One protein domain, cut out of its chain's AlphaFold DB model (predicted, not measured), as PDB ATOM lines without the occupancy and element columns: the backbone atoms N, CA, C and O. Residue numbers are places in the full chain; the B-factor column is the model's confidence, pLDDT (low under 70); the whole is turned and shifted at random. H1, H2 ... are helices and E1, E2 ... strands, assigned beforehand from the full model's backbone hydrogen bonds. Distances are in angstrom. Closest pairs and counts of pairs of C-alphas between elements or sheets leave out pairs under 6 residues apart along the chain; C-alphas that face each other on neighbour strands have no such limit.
ATOM      1  N   THR A  11     173.702 146.149 130.669       97.12
ATOM      2  CA  THR A  11     174.248 144.800 130.880       97.12
ATOM      3  C   THR A  11     174.359 144.484 132.368       97.12
ATOM      4  O   THR A  11     173.876 143.450 132.811       97.12
ATOM      5  N   THR A  12     174.900 145.412 133.164       97.25
ATOM      6  CA  THR A  12     175.012 145.245 134.622       97.25
ATOM      7  C   THR A  12     173.634 145.093 135.280       97.25
ATOM      8  O   THR A  12     173.461 144.275 136.177       97.25
ATOM      9  N   MET A  13     172.630 145.856 134.833       97.75
ATOM     10  CA  MET A  13     171.256 145.724 135.325       97.75
ATOM     11  C   MET A  13     170.699 144.319 135.074       97.75
ATOM     12  O   MET A  13     170.132 143.732 135.992       97.75
ATOM     13  N   VAL A  14     170.875 143.787 133.860       97.38
ATOM     14  CA  VAL A  14     170.425 142.437 133.487       97.38
ATOM     15  C   VAL A  14     171.159 141.372 134.305       97.38
ATOM     16  O   VAL A  14     170.500 140.522 134.891       97.38
ATOM     17  N   GLU A  15     172.484 141.484 134.471       96.94
ATOM     18  CA  GLU A  15     173.266 140.573 135.329       96.94
ATOM     19  C   GLU A  15     172.699 140.502 136.760       96.94
ATOM     20  O   GLU A  15     172.609 139.429 137.359       96.94
ATOM     21  N   TYR A  16     172.288 141.642 137.328       97.25
ATOM     22  CA  TYR A  16     171.673 141.670 138.655       97.25
ATOM     23  C   TYR A  16     170.253 141.101 138.696       97.25
ATOM     24  O   TYR A  16     169.871 140.571 139.741       97.25
ATOM     25  N   ILE A  17     169.487 141.192 137.605       96.81
ATOM     26  CA  ILE A  17     168.185 140.517 137.482       96.81
ATOM     27  C   ILE A  17     168.396 139.002 137.487       96.81
ATOM     28  O   ILE A  17     167.759 138.322 138.285       96.81
ATOM     29  N   ASP A  18     169.342 138.502 136.690       97.12
ATOM     30  CA  ASP A  18     169.653 137.069 136.589       97.12
ATOM     31  C   ASP A  18     170.169 136.478 137.914       97.12
ATOM     32  O   ASP A  18     170.061 135.280 138.157       97.12
ATOM     33  N   CYS A  19     170.713 137.323 138.794       96.31
ATOM     34  CA  CYS A  19     171.167 136.946 140.135       96.31
ATOM     35  C   CYS A  19     170.111 137.166 141.241       96.31
ATOM     36  O   CYS A  19     170.487 137.221 142.415       96.31
ATOM     37  N   ASP A  20     168.838 137.390 140.898       95.94
ATOM     38  CA  ASP A  20     167.730 137.699 141.823       95.94
ATOM     39  C   ASP A  20     167.940 138.956 142.697       95.94
ATOM     40  O   ASP A  20     167.234 139.202 143.680       95.94
ATOM     41  N   LYS A  21     168.880 139.838 142.333       96.56
ATOM     42  CA  LYS A  21     169.166 141.099 143.045       96.56
ATOM     43  C   LYS A  21     168.318 142.243 142.492       96.56
ATOM     44  O   LYS A  21     168.821 143.314 142.143       96.56
ATOM     45  N   THR A  22     167.006 142.031 142.464       95.38
ATOM     46  CA  THR A  22     166.008 142.936 141.865       95.38
ATOM     47  C   THR A  22     166.063 144.366 142.410       95.38
ATOM     48  O   THR A  22     165.889 145.325 141.657       95.38
ATOM     49  N   GLN A  23     166.384 144.549 143.696       97.31
ATOM     50  CA  GLN A  23     166.533 145.882 144.288       97.31
ATOM     51  C   GLN A  23     167.713 146.661 143.688       97.31
ATOM     52  O   GLN A  23     167.585 147.853 143.413       97.31
ATOM     53  N   ILE A  24     168.847 145.992 143.449       97.00
ATOM     54  CA  ILE A  24     170.026 146.610 142.828       97.00
ATOM     55  C   ILE A  24     169.737 146.913 141.358       97.00
ATOM     56  O   ILE A  24     170.042 148.008 140.887       97.00
ATOM     57  N   ALA A  25     169.082 145.989 140.650       97.81
ATOM     58  CA  ALA A  25     168.650 146.217 139.274       97.81
ATOM     59  C   ALA A  25     167.734 147.450 139.159       97.81
ATOM     60  O   ALA A  25     167.946 148.300 138.296       97.81
ATOM     61  N   ASN A  26     166.782 147.614 140.083       97.88
ATOM     62  CA  ASN A  26     165.915 148.793 140.137       97.88
ATOM     63  C   ASN A  26     166.683 150.093 140.413       97.88
ATOM     64  O   ASN A  26     166.341 151.141 139.857       97.88
ATOM     65  N   ASP A  27     167.711 150.055 141.260       97.88
ATOM     66  CA  ASP A  27     168.570 151.217 141.492       97.88
ATOM     67  C   ASP A  27     169.344 151.597 140.218       97.88
ATOM     68  O   ASP A  27     169.384 152.775 139.854       97.88
ATOM     69  N   ILE A  28     169.878 150.617 139.482       97.94
ATOM     70  CA  ILE A  28     170.558 150.846 138.195       97.94
ATOM     71  C   ILE A  28     169.582 151.374 137.137       97.94
ATOM     72  O   ILE A  28     169.899 152.327 136.425       97.94
ATOM     73  N   PHE A  29     168.363 150.839 137.074       97.88
ATOM     74  CA  PHE A  29     167.324 151.329 136.168       97.88
ATOM     75  C   PHE A  29     167.015 152.817 136.392       97.88
ATOM     76  O   PHE A  29     166.908 153.591 135.438       97.88
ATOM     77  N   LYS A  30     166.945 153.260 137.654       97.94
ATOM     78  CA  LYS A  30     166.769 154.684 137.991       97.94
ATOM     79  C   LYS A  30     167.938 155.541 137.501       97.94
ATOM     80  O   LYS A  30     167.709 156.659 137.036       97.94
ATOM     81  N   ILE A  31     169.168 155.029 137.573       97.81
ATOM     82  CA  ILE A  31     170.369 155.709 137.059       97.81
ATOM     83  C   ILE A  31     170.274 155.878 135.534       97.81
ATOM     84  O   ILE A  31     170.471 156.987 135.027       97.81
ATOM     85  N   ILE A  32     169.904 154.814 134.813       97.62
ATOM     86  CA  ILE A  32     169.713 154.833 133.353       97.62
ATOM     87  C   ILE A  32     168.620 155.837 132.965       97.62
ATOM     88  O   ILE A  32     168.859 156.722 132.140       97.62
ATOM     89  N   ASN A  33     167.452 155.769 133.609       97.00
ATOM     90  CA  ASN A  33     166.335 156.675 133.330       97.00
ATOM     91  C   ASN A  33     166.685 158.138 133.594       97.00
ATOM     92  O   ASN A  33     166.306 159.015 132.819       97.00
ATOM     93  N   ARG A  34     167.427 158.429 134.671       96.81
ATOM     94  CA  ARG A  34     167.888 159.794 134.942       96.81
ATOM     95  C   ARG A  34     168.724 160.330 133.783       96.81
ATOM     96  O   ARG A  34     168.495 161.461 133.361       96.81
ATOM     97  N   SER A  35     169.666 159.533 133.280       96.56
ATOM     98  CA  SER A  35     170.501 159.925 132.139       96.56
ATOM     99  C   SER A  35     169.664 160.163 130.883       96.56
ATOM    100  O   SER A  35     169.805 161.207 130.255       96.56
ATOM    101  N   GLN A  36     168.739 159.261 130.552       96.12
ATOM    102  CA  GLN A  36     167.863 159.424 129.386       96.12
ATOM    103  C   GLN A  36     166.968 160.669 129.487       96.12
ATOM    104  O   GLN A  36     166.765 161.376 128.502       96.12
ATOM    105  N   ASN A  37     166.467 160.979 130.683       96.75
ATOM    106  CA  ASN A  37     165.673 162.184 130.913       96.75
ATOM    107  C   ASN A  37     166.508 163.465 130.776       96.75
ATOM    108  O   ASN A  37     166.006 164.460 130.251       96.75
ATOM    109  N   GLN A  38     167.770 163.455 131.220       96.31
ATOM    110  CA  GLN A  38     168.692 164.574 130.997       96.31
ATOM    111  C   GLN A  38     168.983 164.778 129.512       96.31
ATOM    112  O   GLN A  38     168.883 165.901 129.029       96.31
ATOM    113  N   ASP A  39     169.271 163.703 128.788       95.94
ATOM    114  CA  ASP A  39     169.474 163.724 127.339       95.94
ATOM    115  C   ASP A  39     168.279 164.334 126.606       95.94
ATOM    116  O   ASP A  39     168.430 165.283 125.836       95.94
ATOM    117  N   LYS A  40     167.069 163.859 126.930       96.38
ATOM    118  CA  LYS A  40     165.821 164.386 126.373       96.38
ATOM    119  C   LYS A  40     165.645 165.874 126.676       96.38
ATOM    120  O   LYS A  40     165.254 166.629 125.793       96.38
ATOM    121  N   LYS A  41     165.941 166.304 127.907       97.06
ATOM    122  CA  LYS A  41     165.858 167.717 128.313       97.06
ATOM    123  C   LYS A  41     166.856 168.593 127.551       97.06
ATOM    124  O   LYS A  41     166.541 169.733 127.235       97.06
ATOM    125  N   ASN A  42     168.037 168.057 127.270       96.31
ATOM    126  CA  ASN A  42     169.125 168.767 126.607       96.31
ATOM    127  C   ASN A  42     169.072 168.643 125.073       96.31
ATOM    128  O   ASN A  42     169.908 169.236 124.400       96.31
ATOM    129  N   ASN A  43     168.109 167.891 124.527       96.19
ATOM    130  CA  ASN A  43     168.000 167.565 123.105       96.19
ATOM    131  C   ASN A  43     169.291 166.945 122.530       96.19
ATOM    132  O   ASN A  43     169.735 167.286 121.434       96.19
ATOM    133  N   VAL A  44     169.908 166.041 123.295       95.75
ATOM    134  CA  VAL A  44     171.119 165.303 122.906       95.75
ATOM    135  C   VAL A  44     170.905 163.802 123.047       95.75
ATOM    136  O   VAL A  44     170.047 163.352 123.802       95.75
ATOM    137  N   ILE A  45     171.728 163.021 122.350       92.25
ATOM    138  CA  ILE A  45     171.825 161.572 122.530       92.25
ATOM    139  C   ILE A  45     173.244 161.276 123.001       92.25
ATOM    140  O   ILE A  45     174.192 161.351 122.222       92.25
ATOM    141  N   SER A  46     173.403 160.973 124.288       94.25
ATOM    142  CA  SER A  46     174.696 160.602 124.860       94.25
ATOM    143  C   SER A  46     174.873 159.084 124.885       94.25
ATOM    144  O   SER A  46     173.917 158.324 125.049       94.25
ATOM    145  N   ASN A  47     176.116 158.621 124.767       95.88
ATOM    146  CA  ASN A  47     176.451 157.202 124.937       95.88
ATOM    147  C   ASN A  47     176.789 156.846 126.392       95.88
ATOM    148  O   ASN A  47     176.903 155.668 126.733       95.88
ATOM    149  N   TYR A  48     176.950 157.857 127.247       96.50
ATOM    150  CA  TYR A  48     177.500 157.718 128.587       96.50
ATOM    151  C   TYR A  48     176.552 158.273 129.641       96.50
ATOM    152  O   TYR A  48     175.846 159.252 129.420       96.50
ATOM    153  N   ILE A  49     176.586 157.653 130.812       96.75
ATOM    154  CA  ILE A  49     175.907 158.105 132.015       96.75
ATOM    155  C   ILE A  49     176.962 158.696 132.937       96.75
ATOM    156  O   ILE A  49     177.896 157.999 133.335       96.75
ATOM    157  N   GLN A  50     176.790 159.963 133.305       95.56
ATOM    158  CA  GLN A  50     177.580 160.554 134.374       95.56
ATOM    159  C   GLN A  50     177.143 159.955 135.715       95.56
ATOM    160  O   GLN A  50     175.958 160.011 136.076       95.56
ATOM    161  N   LEU A  51     178.096 159.375 136.441       95.12
ATOM    162  CA  LEU A  51     177.853 158.744 137.731       95.12
ATOM    163  C   LEU A  51     178.047 159.738 138.876       95.12
ATOM    164  O   LEU A  51     178.925 160.603 138.862       95.12
ATOM    165  N   GLN A  52     177.218 159.584 139.904       94.19
ATOM    166  CA  GLN A  52     177.475 160.139 141.225       94.19
ATOM    167  C   GLN A  52     178.384 159.176 141.996       94.19
ATOM    168  O   GLN A  52     178.272 157.963 141.851       94.19
ATOM    169  N   LYS A  53     179.209 159.689 142.913       90.94
ATOM    170  CA  LYS A  53     180.154 158.871 143.701       90.94
ATOM    171  C   LYS A  53     179.508 157.663 144.402       90.94
ATOM    172  O   LYS A  53     180.107 156.604 144.521       90.94
ATOM    173  N   LYS A  54     178.255 157.802 144.851       93.19
ATOM    174  CA  LYS A  54     177.496 156.719 145.507       93.19
ATOM    175  C   LYS A  54     177.001 155.623 144.554       93.19
ATOM    176  O   LYS A  54     176.530 154.594 145.029       93.19
ATOM    177  N   GLU A  55     177.041 155.867 143.249       94.88
ATOM    178  CA  GLU A  55     176.514 154.984 142.201       94.88
ATOM    179  C   GLU A  55     177.590 154.070 141.630       94.88
ATOM    180  O   GLU A  55     177.277 152.981 141.165       94.88
ATOM    181  N   GLU A  56     178.860 154.463 141.741       94.19
ATOM    182  CA  GLU A  56     180.011 153.664 141.307       94.19
ATOM    183  C   GLU A  56     180.020 152.262 141.929       94.19
ATOM    184  O   GLU A  56     180.408 151.302 141.274       94.19
ATOM    185  N   LYS A  57     179.509 152.116 143.160       94.94
ATOM    186  CA  LYS A  57     179.419 150.830 143.874       94.94
ATOM    187  C   LYS A  57     178.600 149.758 143.145       94.94
ATOM    188  O   LYS A  57     178.710 148.587 143.493       94.94
ATOM    189  N   TYR A  58     177.734 150.157 142.212       94.94
ATOM    190  CA  TYR A  58     176.884 149.238 141.457       94.94
ATOM    191  C   TYR A  58     177.578 148.675 140.215       94.94
ATOM    192  O   TYR A  58     177.043 147.761 139.598       94.94
ATOM    193  N   PHE A  59     178.742 149.205 139.832       95.56
ATOM    194  CA  PHE A  59     179.397 148.867 138.574       95.56
ATOM    195  C   PHE A  59     180.787 148.275 138.805       95.56
ATOM    196  O   PHE A  59     181.499 148.630 139.747       95.56
ATOM    197  N   LYS A  60     181.192 147.367 137.911       91.81
ATOM    198  CA  LYS A  60     182.563 146.847 137.872       91.81
ATOM    199  C   LYS A  60     183.512 148.004 137.549       91.81
ATOM    200  O   LYS A  60     183.229 148.797 136.653       91.81
ATOM    201  N   LYS A  61     184.647 148.086 138.250       90.25
ATOM    202  CA  LYS A  61     185.633 149.169 138.065       90.25
ATOM    203  C   LYS A  61     186.113 149.289 136.617       90.25
ATOM    204  O   LYS A  61     186.292 150.395 136.137       90.25
ATOM    205  N   GLU A  62     186.245 148.166 135.917       91.88
ATOM    206  CA  GLU A  62     186.624 148.104 134.497       91.88
ATOM    207  C   GLU A  62     185.633 148.797 133.546       91.88
ATOM    208  O   GLU A  62     186.002 149.176 132.439       91.88
ATOM    209  N   PHE A  63     184.379 148.994 133.963       91.12
ATOM    210  CA  PHE A  63     183.381 149.728 133.182       91.12
ATOM    211  C   PHE A  63     183.353 151.224 133.501       91.12
ATOM    212  O   PHE A  63     182.683 151.980 132.792       91.12
ATOM    213  N   ILE A  64     184.046 151.652 134.559       93.06
ATOM    214  CA  ILE A  64     184.075 153.041 134.999       93.06
ATOM    215  C   ILE A  64     185.206 153.767 134.275       93.06
ATOM    216  O   ILE A  64     186.374 153.404 134.366       93.06
ATOM    217  N   ILE A  65     184.841 154.833 133.575       92.88
ATOM    218  CA  ILE A  65     185.761 155.743 132.904       92.88
ATOM    219  C   ILE A  65     185.943 156.957 133.813       92.88
ATOM    220  O   ILE A  65     184.992 157.701 134.067       92.88
ATOM    221  N   GLU A  66     187.163 157.175 134.292       88.12
ATOM    222  CA  GLU A  66     187.510 158.366 135.063       88.12
ATOM    223  C   GLU A  66     187.954 159.499 134.131       88.12
ATOM    224  O   GLU A  66     188.929 159.378 133.391       88.12
ATOM    225  N   GLU A  67     187.260 160.640 134.159       69.25
ATOM    226  CA  GLU A  67     187.771 161.843 133.495       69.25
ATOM    227  C   GLU A  67     188.944 162.412 134.303       69.25
ATOM    228  O   GLU A  67     188.731 162.937 135.402       69.25
TER     229      GLU A  67
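This is residues 11 to 67 of the 75 residues of an uncharacterized protein of Roseburia sp. AF15-21 (UniProt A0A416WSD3). One long helix, H2, makes the longest axis; the short helix H1 folds back beside its first part, and past H2 the backbone turns back over it through the short strand E1 and a winding stretch, residues 51 to 67. The printed part has 57 residues, in the order H1, H2, E1, and is mostly helix. It is only just compact, close to loose, with a radius of gyration of the C-alphas of 12.0 A, and spans 35 by 22 by 18 A.

Start at H1, residues 11 to 18, and H2, residues 22 to 42: this helical hairpin runs opposite ways at a shallow tilt of 31 degrees. They touch, H2 with residues 22 to 29 alone; the closest C-alphas, of Met 13 and Ala 25, are 4.8 A apart. In both, every O i to N i+4 pair is within hydrogen-bond range. Next look at E1, residues 48 to 50, which pairs with no named strand; its closest C-alpha to H2 is that of Ile 49, 5.7 A from that of Ser 35. H1 and E1 are apart.

Find C-alpha 11 at (174.248, 144.800, 130.880), where H1 begins. H2 runs 30.2 A from C-alpha 22 to C-alpha 42 at (169.125, 168.767, 126.607). E1 ends at C-alpha 50, (177.580, 160.554, 134.374).

The farthest C-alphas, of Asp 20 and Asn 43, are 35.2 A apart. The printed part has no cut, and both links are tight. Of the printed residues, Glu 67 alone has a pLDDT under 70.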